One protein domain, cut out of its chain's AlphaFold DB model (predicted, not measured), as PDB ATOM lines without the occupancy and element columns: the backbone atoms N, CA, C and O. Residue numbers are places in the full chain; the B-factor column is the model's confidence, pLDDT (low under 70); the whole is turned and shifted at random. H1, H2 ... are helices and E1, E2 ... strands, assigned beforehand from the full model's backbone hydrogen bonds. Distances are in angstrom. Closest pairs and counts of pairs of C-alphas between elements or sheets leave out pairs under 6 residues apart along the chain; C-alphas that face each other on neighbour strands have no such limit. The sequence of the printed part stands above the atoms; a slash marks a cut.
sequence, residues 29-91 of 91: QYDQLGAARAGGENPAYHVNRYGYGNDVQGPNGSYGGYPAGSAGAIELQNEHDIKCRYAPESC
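AT A GLANCE: This is residues 29 to 91 of the 91 residues of an uncharacterized protein of Lichenibacterium minor (UniProt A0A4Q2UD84). A small antiparallel sheet of three strands has the long helix H2 crossing one face, and H2 runs on past the sheet so that residues 84 to 89 stick out. The short helix H1 grazes the sheet with residues 32 to 36 and is near H2. The 63 printed residues hold two named helices and three named strands, along the chain H1 E1 E2 E3 H2, with sheet order E1 - E2 - E3; the class is mixed, helices and strands. The whole is compact, with a radius of gyration of the C-alphas of 11.2 A and spans of 28 by 24 by 17 A.

IN THESE COORDINATES: E1 is residues 44 to 46, 7.2 A long, E2 is residues 54 to 57, 10.4 A, and E3 is residues 63 to 66, 9.8 A. H2, residues 71 to 86, measures 22.9 A and ends with C-alpha 86 at (213.390, 178.046, 115.651). H1, residues 32 to 38, measures 9.7 A and begins with C-alpha 32 at (197.346, 193.985, 122.530).

HOW THE PARTS SIT: The strands form a meander, each the antiparallel neighbour of the one before. Hairpin E1 and E2 has N 46 and O 55 within hydrogen-bond range at 2.9 A; hairpin E2 and E3 has N 66 and O 54 at 2.7 A. H2 is on the sheet at a height of 9.1 A, in two layers, a helix on one face of a sheet. It runs across the strands, at 80 degrees to E2 on the local plane. The closest C-alphas of H2 and E3 are those of Ala 73 and Tyr 66, 5.1 A; of H1 and E3, those of Gln 32 and Gly 64, 5.8 A. In H1 and H2 every O i to N i+4 pair is within hydrogen-bond range.

THE WHOLE: The C-alphas farthest apart, of Gln 29 and Glu 89, are 31.6 A apart. The printed part has no cut and no long link. Its mean pLDDT is 72.0; 20 residues are under 70, among them 49 to 53 and 58 to 62.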
ATOM      1  N   GLN A  29     193.514 200.689 120.345       47.94
ATOM      2  CA  GLN A  29     192.468 199.773 120.805       47.94
ATOM      3  C   GLN A  29     192.784 198.295 120.501       47.94
ATOM      4  O   GLN A  29     192.245 197.404 121.153       47.94
ATOM      5  N   TYR A  30     193.648 198.041 119.515       53.31
ATOM      6  CA  TYR A  30     193.999 196.710 119.024       53.31
ATOM      7  C   TYR A  30     195.463 196.346 119.261       53.31
ATOM      8  O   TYR A  30     195.830 195.227 118.939       53.31
ATOM      9  N   ASP A  31     196.280 197.220 119.859       68.44
ATOM     10  CA  ASP A  31     197.701 196.955 120.129       68.44
ATOM     11  C   ASP A  31     197.906 196.081 121.380       68.44
ATOM     12  O   ASP A  31     198.679 196.386 122.284       68.44
ATOM     13  N   GLN A  32     197.171 194.971 121.460       69.62
ATOM     14  CA  GLN A  32     197.346 193.985 122.530       69.62
ATOM     15  C   GLN A  32     198.736 193.335 122.463       69.62
ATOM     16  O   GLN A  32     199.264 192.900 123.481       69.62
ATOM     17  N   LEU A  33     199.351 193.318 121.272       70.75
ATOM     18  CA  LEU A  33     200.712 192.835 121.056       70.75
ATOM     19  C   LEU A  33     201.732 193.788 121.693       70.75
ATOM     20  O   LEU A  33     202.571 193.352 122.480       70.75
ATOM     21  N   GLY A  34     201.640 195.090 121.407       70.88
ATOM     22  CA  GLY A  34     202.471 196.114 122.031       70.88
ATOM     23  C   GLY A  34     202.224 196.237 123.533       70.88
ATOM     24  O   GLY A  34     203.185 196.355 124.290       70.88
ATOM     25  N   ALA A  35     200.974 196.115 123.989       72.69
ATOM     26  CA  ALA A  35     200.632 196.122 125.411       72.69
ATOM     27  C   ALA A  35     201.245 194.931 126.169       72.69
ATOM     28  O   ALA A  35     201.863 195.132 127.215       72.69
ATOM     29  N   ALA A  36     201.140 193.710 125.632       71.06
ATOM     30  CA  ALA A  36     201.761 192.528 126.229       71.06
ATOM     31  C   ALA A  36     203.294 192.655 126.263       71.06
ATOM     32  O   ALA A  36     203.913 192.445 127.306       71.06
ATOM     33  N   ARG A  37     203.910 193.114 125.163       73.19
ATOM     34  CA  ARG A  37     205.360 193.363 125.101       73.19
ATOM     35  C   ARG A  37     205.819 194.423 126.102       73.19
ATOM     36  O   ARG A  37     206.847 194.236 126.746       73.19
ATOM     37  N   ALA A  38     205.067 195.513 126.264       73.31
ATOM     38  CA  ALA A  38     205.370 196.556 127.244       73.31
ATOM     39  C   ALA A  38     205.288 196.043 128.693       73.31
ATOM     40  O   ALA A  38     206.014 196.535 129.556       73.31
ATOM     41  N   GLY A  39     204.447 195.036 128.951       71.06
ATOM     42  CA  GLY A  39     204.367 194.322 130.226       71.06
ATOM     43  C   GLY A  39     205.423 193.226 130.419       71.06
ATOM     44  O   GLY A  39     205.489 192.642 131.496       71.06
ATOM     45  N   GLY A  40     206.252 192.936 129.408       68.44
ATOM     46  CA  GLY A  40     207.186 191.804 129.425       68.44
ATOM     47  C   GLY A  40     206.499 190.438 129.320       68.44
ATOM     48  O   GLY A  40     207.113 189.411 129.607       68.44
ATOM     49  N   GLU A  41     205.228 190.419 128.927       67.00
ATOM     50  CA  GLU A  41     204.436 189.210 128.759       67.00
ATOM     51  C   GLU A  41     204.610 188.643 127.350       67.00
ATOM     52  O   GLU A  41     204.852 189.371 126.385       67.00
ATOM     53  N   ASN A  42     204.468 187.322 127.230       69.69
ATOM     54  CA  ASN A  42     204.403 186.654 125.939       69.69
ATOM     55  C   ASN A  42     202.924 186.504 125.547       69.69
ATOM     56  O   ASN A  42     202.242 185.660 126.138       69.69
ATOM     57  N   PRO A  43     202.399 187.325 124.622       69.88
ATOM     58  CA  PRO A  43     200.987 187.293 124.280       69.88
ATOM     59  C   PRO A  43     200.609 185.951 123.655       69.88
ATOM     60  O   PRO A  43     201.305 185.434 122.780       69.88
ATOM     61  N   ALA A  44     199.467 185.401 124.066       75.19
ATOM     62  CA  ALA A  44     198.863 184.295 123.340       75.19
ATOM     63  C   ALA A  44     198.228 184.855 122.064       75.19
ATOM     64  O   ALA A  44     197.427 185.786 122.119       75.19
ATOM     65  N   TYR A  45     198.593 184.307 120.913       76.94
ATOM     66  CA  TYR A  45     198.082 184.767 119.631       76.94
ATOM     67  C   TYR A  45     197.757 183.600 118.714       76.94
ATOM     68  O   TYR A  45     198.314 182.508 118.841       76.94
ATOM     69  N   HIS A  46     196.883 183.862 117.754       77.31
ATOM     70  CA  HIS A  46     196.537 182.936 116.696       77.31
ATOM     71  C   HIS A  46     196.714 183.618 115.340       77.31
ATOM     72  O   HIS A  46     196.279 184.750 115.111       77.31
ATOM     73  N   VAL A  47     197.413 182.921 114.447       73.94
ATOM     74  CA  VAL A  47     197.703 183.394 113.097       73.94
ATOM     75  C   VAL A  47     196.876 182.594 112.110       73.94
ATOM     76  O   VAL A  47     197.081 181.392 111.933       73.94
ATOM     77  N   ASN A  48     195.948 183.264 111.431       70.44
ATOM     78  CA  ASN A  48     195.129 182.617 110.424       70.44
ATOM     79  C   ASN A  48     195.798 182.730 109.051       70.44
ATOM     80  O   ASN A  48     195.648 183.724 108.336       70.44
ATOM     81  N   ARG A  49     196.480 181.654 108.647       62.25
ATOM     82  CA  ARG A  49     197.142 181.543 107.335       62.25
ATOM     83  C   ARG A  49     196.191 181.776 106.146       62.25
ATOM     84  O   ARG A  49     196.658 182.115 105.063       62.25
ATOM     85  N   TYR A  50     194.876 181.624 106.323       63.56
ATOM     86  CA  TYR A  50     193.878 181.782 105.259       63.56
ATOM     87  C   TYR A  50     193.333 183.210 105.109       63.56
ATOM     88  O   TYR A  50     192.376 183.420 104.367       63.56
ATOM     89  N   GLY A  51     193.927 184.204 105.777       55.53
ATOM     90  CA  GLY A  51     193.602 185.612 105.529       55.53
ATOM     91  C   GLY A  51     192.313 186.100 106.194       55.53
ATOM     92  O   GLY A  51     191.772 187.125 105.790       55.53
ATOM     93  N   TYR A  52     191.836 185.415 107.235       57.84
ATOM     94  CA  TYR A  52     190.691 185.877 108.038       57.84
ATOM     95  C   TYR A  52     191.075 186.882 109.142       57.84
ATOM     96  O   TYR A  52     190.207 187.361 109.866       57.84
ATOM     97  N   GLY A  53     192.354 187.258 109.225       63.53
ATOM     98  CA  GLY A  53     192.897 188.106 110.285       63.53
ATOM     99  C   GLY A  53     193.489 187.285 111.430       63.53
ATOM    100  O   GLY A  53     193.194 186.101 111.573       63.53
ATOM    101  N   ASN A  54     194.357 187.925 112.206       73.69
ATOM    102  CA  ASN A  54     195.032 187.331 113.358       73.69
ATOM    103  C   ASN A  54     194.403 187.868 114.640       73.69
ATOM    104  O   ASN A  54     193.899 188.990 114.653       73.69
ATOM    105  N   ASP A  55     194.459 187.109 115.722       77.31
ATOM    106  CA  ASP A  55     193.953 187.540 117.020       77.31
ATOM    107  C   ASP A  55     195.025 187.408 118.102       77.31
ATOM    108  O   ASP A  55     195.862 186.509 118.071       77.31
ATOM    109  N   VAL A  56     195.032 188.364 119.031       76.75
ATOM    110  CA  VAL A  56     195.931 188.391 120.189       76.75
ATOM    111  C   VAL A  56     195.102 188.514 121.448       76.75
ATOM    112  O   VAL A  56     194.287 189.431 121.575       76.75
ATOM    113  N   GLN A  57     195.346 187.620 122.394       74.75
ATOM    114  CA  GLN A  57     194.826 187.717 123.739       74.75
ATOM    115  C   GLN A  57     195.758 188.586 124.589       74.75
ATOM    116  O   GLN A  57     196.942 188.290 124.751       74.75
ATOM    117  N   GLY A  58     195.213 189.675 125.122       69.94
ATOM    118  CA  GLY A  58     195.889 190.548 126.070       69.94
ATOM    119  C   GLY A  58     195.837 190.025 127.515       69.94
ATOM    120  O   GLY A  58     195.073 189.099 127.811       69.94
ATOM    121  N   PRO A  59     196.572 190.670 128.440       66.62
ATOM    122  CA  PRO A  59     196.741 190.249 129.842       66.62
ATOM    123  C   PRO A  59     195.436 189.983 130.600       66.62
ATOM    124  O   PRO A  59     195.345 189.080 131.424       66.62
ATOM    125  N   ASN A  60     194.389 190.753 130.298       69.44
ATOM    126  CA  ASN A  60     193.092 190.653 130.974       69.44
ATOM    127  C   ASN A  60     192.142 189.640 130.304       69.44
ATOM    128  O   ASN A  60     190.929 189.705 130.501       69.44
ATOM    129  N   GLY A  61     192.656 188.766 129.431       68.69
ATOM    130  CA  GLY A  61     191.860 187.832 128.629       68.69
ATOM    131  C   GLY A  61     191.077 188.487 127.484       68.69
ATOM    132  O   GLY A  61     190.269 187.824 126.837       68.69
ATOM    133  N   SER A  62     191.296 189.780 127.232       68.81
ATOM    134  CA  SER A  62     190.670 190.542 126.142       68.81
ATOM    135  C   SER A  62     191.271 190.153 124.791       68.81
ATOM    136  O   SER A  62     192.473 189.927 124.722       68.81
ATOM    137  N   TYR A  63     190.480 190.127 123.714       70.19
ATOM    138  CA  TYR A  63     190.981 189.813 122.370       70.19
ATOM    139  C   TYR A  63     191.080 191.063 121.492       70.19
ATOM    140  O   TYR A  63     190.124 191.828 121.367       70.19
ATOM    141  N   GLY A  64     192.241 191.247 120.863       73.81
ATOM    142  CA  GLY A  64     192.484 192.223 119.806       73.81
ATOM    143  C   GLY A  64     192.554 191.525 118.452       73.81
ATOM    144  O   GLY A  64     193.392 190.648 118.258       73.81
ATOM    145  N   GLY A  65     191.671 191.903 117.527       75.69
ATOM    146  CA  GLY A  65     191.679 191.400 116.155       75.69
ATOM    147  C   GLY A  65     192.509 192.287 115.231       75.69
ATOM    148  O   GLY A  65     192.327 193.503 115.192       75.69
ATOM    149  N   TYR A  66     193.375 191.666 114.443       74.75
ATOM    150  CA  TYR A  66     194.173 192.291 113.401       74.75
ATOM    151  C   TYR A  66     193.647 191.836 112.041       74.75
ATOM    152  O   TYR A  66     193.875 190.687 111.650       74.75
ATOM    153  N   PRO A  67     192.941 192.699 111.293       74.25
ATOM    154  CA  PRO A  67     192.424 192.323 109.986       74.25
ATOM    155  C   PRO A  67     193.567 191.934 109.043       74.25
ATOM    156  O   PRO A  67     194.680 192.463 109.135       74.25
ATOM    157  N   ALA A  68     193.299 191.002 108.129       73.88
ATOM    158  CA  ALA A  68     194.302 190.536 107.180       73.88
ATOM    159  C   ALA A  68     194.867 191.692 106.342       73.88
ATOM    160  O   ALA A  68     194.147 192.600 105.932       73.88
ATOM    161  N   GLY A  69     196.181 191.668 106.121       71.75
ATOM    162  CA  GLY A  69     196.899 192.742 105.430       71.75
ATOM    163  C   GLY A  69     197.142 194.002 106.271       71.75
ATOM    164  O   GLY A  69     197.811 194.914 105.793       71.75
ATOM    165  N   SER A  70     196.655 194.072 107.517       74.44
ATOM    166  CA  SER A  70     197.051 195.139 108.443       74.44
ATOM    167  C   SER A  70     198.501 194.977 108.902       74.44
ATOM    168  O   SER A  70     199.039 193.868 108.923       74.44
ATOM    169  N   ALA A  71     199.123 196.081 109.325       73.94
ATOM    170  CA  ALA A  71     200.492 196.073 109.840       73.94
ATOM    171  C   ALA A  71     200.668 195.082 111.006       73.94
ATOM    172  O   ALA A  71     201.592 194.274 110.982       73.94
ATOM    173  N   GLY A  72     199.737 195.069 111.965       73.62
ATOM    174  CA  GLY A  72     199.799 194.136 113.092       73.62
ATOM    175  C   GLY A  72     199.567 192.675 112.690       73.62
ATOM    176  O   GLY A  72     200.211 191.788 113.241       73.62
ATOM    177  N   ALA A  73     198.742 192.398 111.670       75.12
ATOM    178  CA  ALA A  73     198.600 191.036 111.147       75.12
ATOM    179  C   ALA A  73     199.897 190.542 110.481       75.12
ATOM    180  O   ALA A  73     200.296 189.398 110.688       75.12
ATOM    181  N   ILE A  74     200.578 191.404 109.720       75.31
ATOM    182  CA  ILE A  74     201.869 191.084 109.092       75.31
ATOM    183  C   ILE A  74     202.943 190.841 110.158       75.31
ATOM    184  O   ILE A  74     203.720 189.896 110.049       75.31
ATOM    185  N   GLU A  75     202.980 191.668 111.201       77.44
ATOM    186  CA  GLU A  75     203.930 191.516 112.301       77.44
ATOM    187  C   GLU A  75     203.730 190.197 113.058       77.44
ATOM    188  O   GLU A  75     204.694 189.460 113.260       77.44
ATOM    189  N   LEU A  76     202.481 189.849 113.380       77.62
ATOM    190  CA  LEU A  76     202.124 188.564 113.991       77.62
ATOM    191  C   LEU A  76     202.502 187.368 113.118       77.62
ATOM    192  O   LEU A  76     203.029 186.380 113.624       77.62
ATOM    193  N   GLN A  77     202.257 187.455 111.809       78.56
ATOM    194  CA  GLN A  77     202.641 186.409 110.862       78.56
ATOM    195  C   GLN A  77     204.165 186.219 110.847       78.56
ATOM    196  O   GLN A  77     204.637 185.089 110.931       78.56
ATOM    197  N   ASN A  78     204.932 187.311 110.797       78.19
ATOM    198  CA  ASN A  78     206.394 187.256 110.819       78.19
ATOM    199  C   ASN A  78     206.926 186.674 112.135       78.19
ATOM    200  O   ASN A  78     207.855 185.868 112.115       78.19
ATOM    201  N   GLU A  79     206.351 187.066 113.274       77.94
ATOM    202  CA  GLU A  79     206.737 186.532 114.581       77.94
ATOM    203  C   GLU A  79     206.449 185.030 114.677       77.94
ATOM    204  O   GLU A  79     207.315 184.263 115.101       77.94
ATOM    205  N   HIS A  80     205.272 184.599 114.218       79.75
ATOM    206  CA  HIS A  80     204.906 183.189 114.146       79.75
ATOM    207  C   HIS A  80     205.869 182.401 113.251       79.75
ATOM    208  O   HIS A  80     206.409 181.386 113.680       79.75
ATOM    209  N   ASP A  81     206.162 182.895 112.046       81.56
ATOM    210  CA  ASP A  81     207.065 182.225 111.107       81.56
ATOM    211  C   ASP A  81     208.496 182.110 111.666       81.56
ATOM    212  O   ASP A  81     209.165 181.089 111.481       81.56
ATOM    213  N   ILE A  82     208.972 183.134 112.387       79.88
ATOM    214  CA  ILE A  82     210.247 183.093 113.115       79.88
ATOM    215  C   ILE A  82     210.184 182.033 114.218       79.88
ATOM    216  O   ILE A  82     211.059 181.169 114.283       79.88
ATOM    217  N   LYS A  83     209.147 182.053 115.060       78.31
ATOM    218  CA  LYS A  83     208.990 181.103 116.165       78.31
ATOM    219  C   LYS A  83     208.941 179.661 115.660       78.31
ATOM    220  O   LYS A  83     209.702 178.836 116.154       78.31
ATOM    221  N   CYS A  84     208.166 179.376 114.615       79.50
ATOM    222  CA  CYS A  84     208.093 178.043 114.013       79.50
ATOM    223  C   CYS A  84     209.397 177.611 113.341       79.50
ATOM    224  O   CYS A  84     209.689 176.419 113.280       79.50
ATOM    225  N   ARG A  85     210.207 178.549 112.837       83.38
ATOM    226  CA  ARG A  85     211.531 178.222 112.289       83.38
ATOM    227  C   ARG A  85     212.499 177.746 113.374       83.38
ATOM    228  O   ARG A  85     213.312 176.870 113.095       83.38
ATOM    229  N   TYR A  86     212.447 178.341 114.564       80.75
ATOM    230  CA  TYR A  86     213.390 178.046 115.651       80.75
ATOM    231  C   TYR A  86     212.872 177.013 116.662       80.75
ATOM    232  O   TYR A  86     213.681 176.356 117.310       80.75
ATOM    233  N   ALA A  87     211.555 176.859 116.783       79.19
ATOM    234  CA  ALA A  87     210.876 175.928 117.680       79.19
ATOM    235  C   ALA A  87     209.628 175.345 116.983       79.19
ATOM    236  O   ALA A  87     208.499 175.734 117.304       79.19
ATOM    237  N   PRO A  88     209.806 174.455 115.991       74.00
ATOM    238  CA  PRO A  88     208.715 173.940 115.167       74.00
ATOM    239  C   PRO A  88     207.660 173.170 115.965       74.00
ATOM    240  O   PRO A  88     206.505 173.186 115.568       74.00
ATOM    241  N   GLU A  89     208.011 172.552 117.097       74.69
ATOM    242  CA  GLU A  89     207.053 171.877 117.989       74.69
ATOM    243  C   GLU A  89     206.119 172.819 118.768       74.69
ATOM    244  O   GLU A  89     205.203 172.362 119.448       74.69
ATOM    245  N   SER A  90     206.369 174.130 118.715       62.69
ATOM    246  CA  SER A  90     205.517 175.153 119.339       62.69
ATOM    247  C   SER A  90     204.484 175.748 118.373       62.69
ATOM    248  O   SER A  90     203.827 176.742 118.705       62.69
ATOM    249  N   CYS A  91     204.366 175.112 117.204       67.25
ATOM    250  CA  CYS A  91     203.412 175.336 116.133       67.25
ATOM    251  C   CYS A  91     202.698 174.001 115.827       67.25
ATOM    252  O   CYS A  91     201.546 174.076 115.367       67.25
TER     253      CYS A  91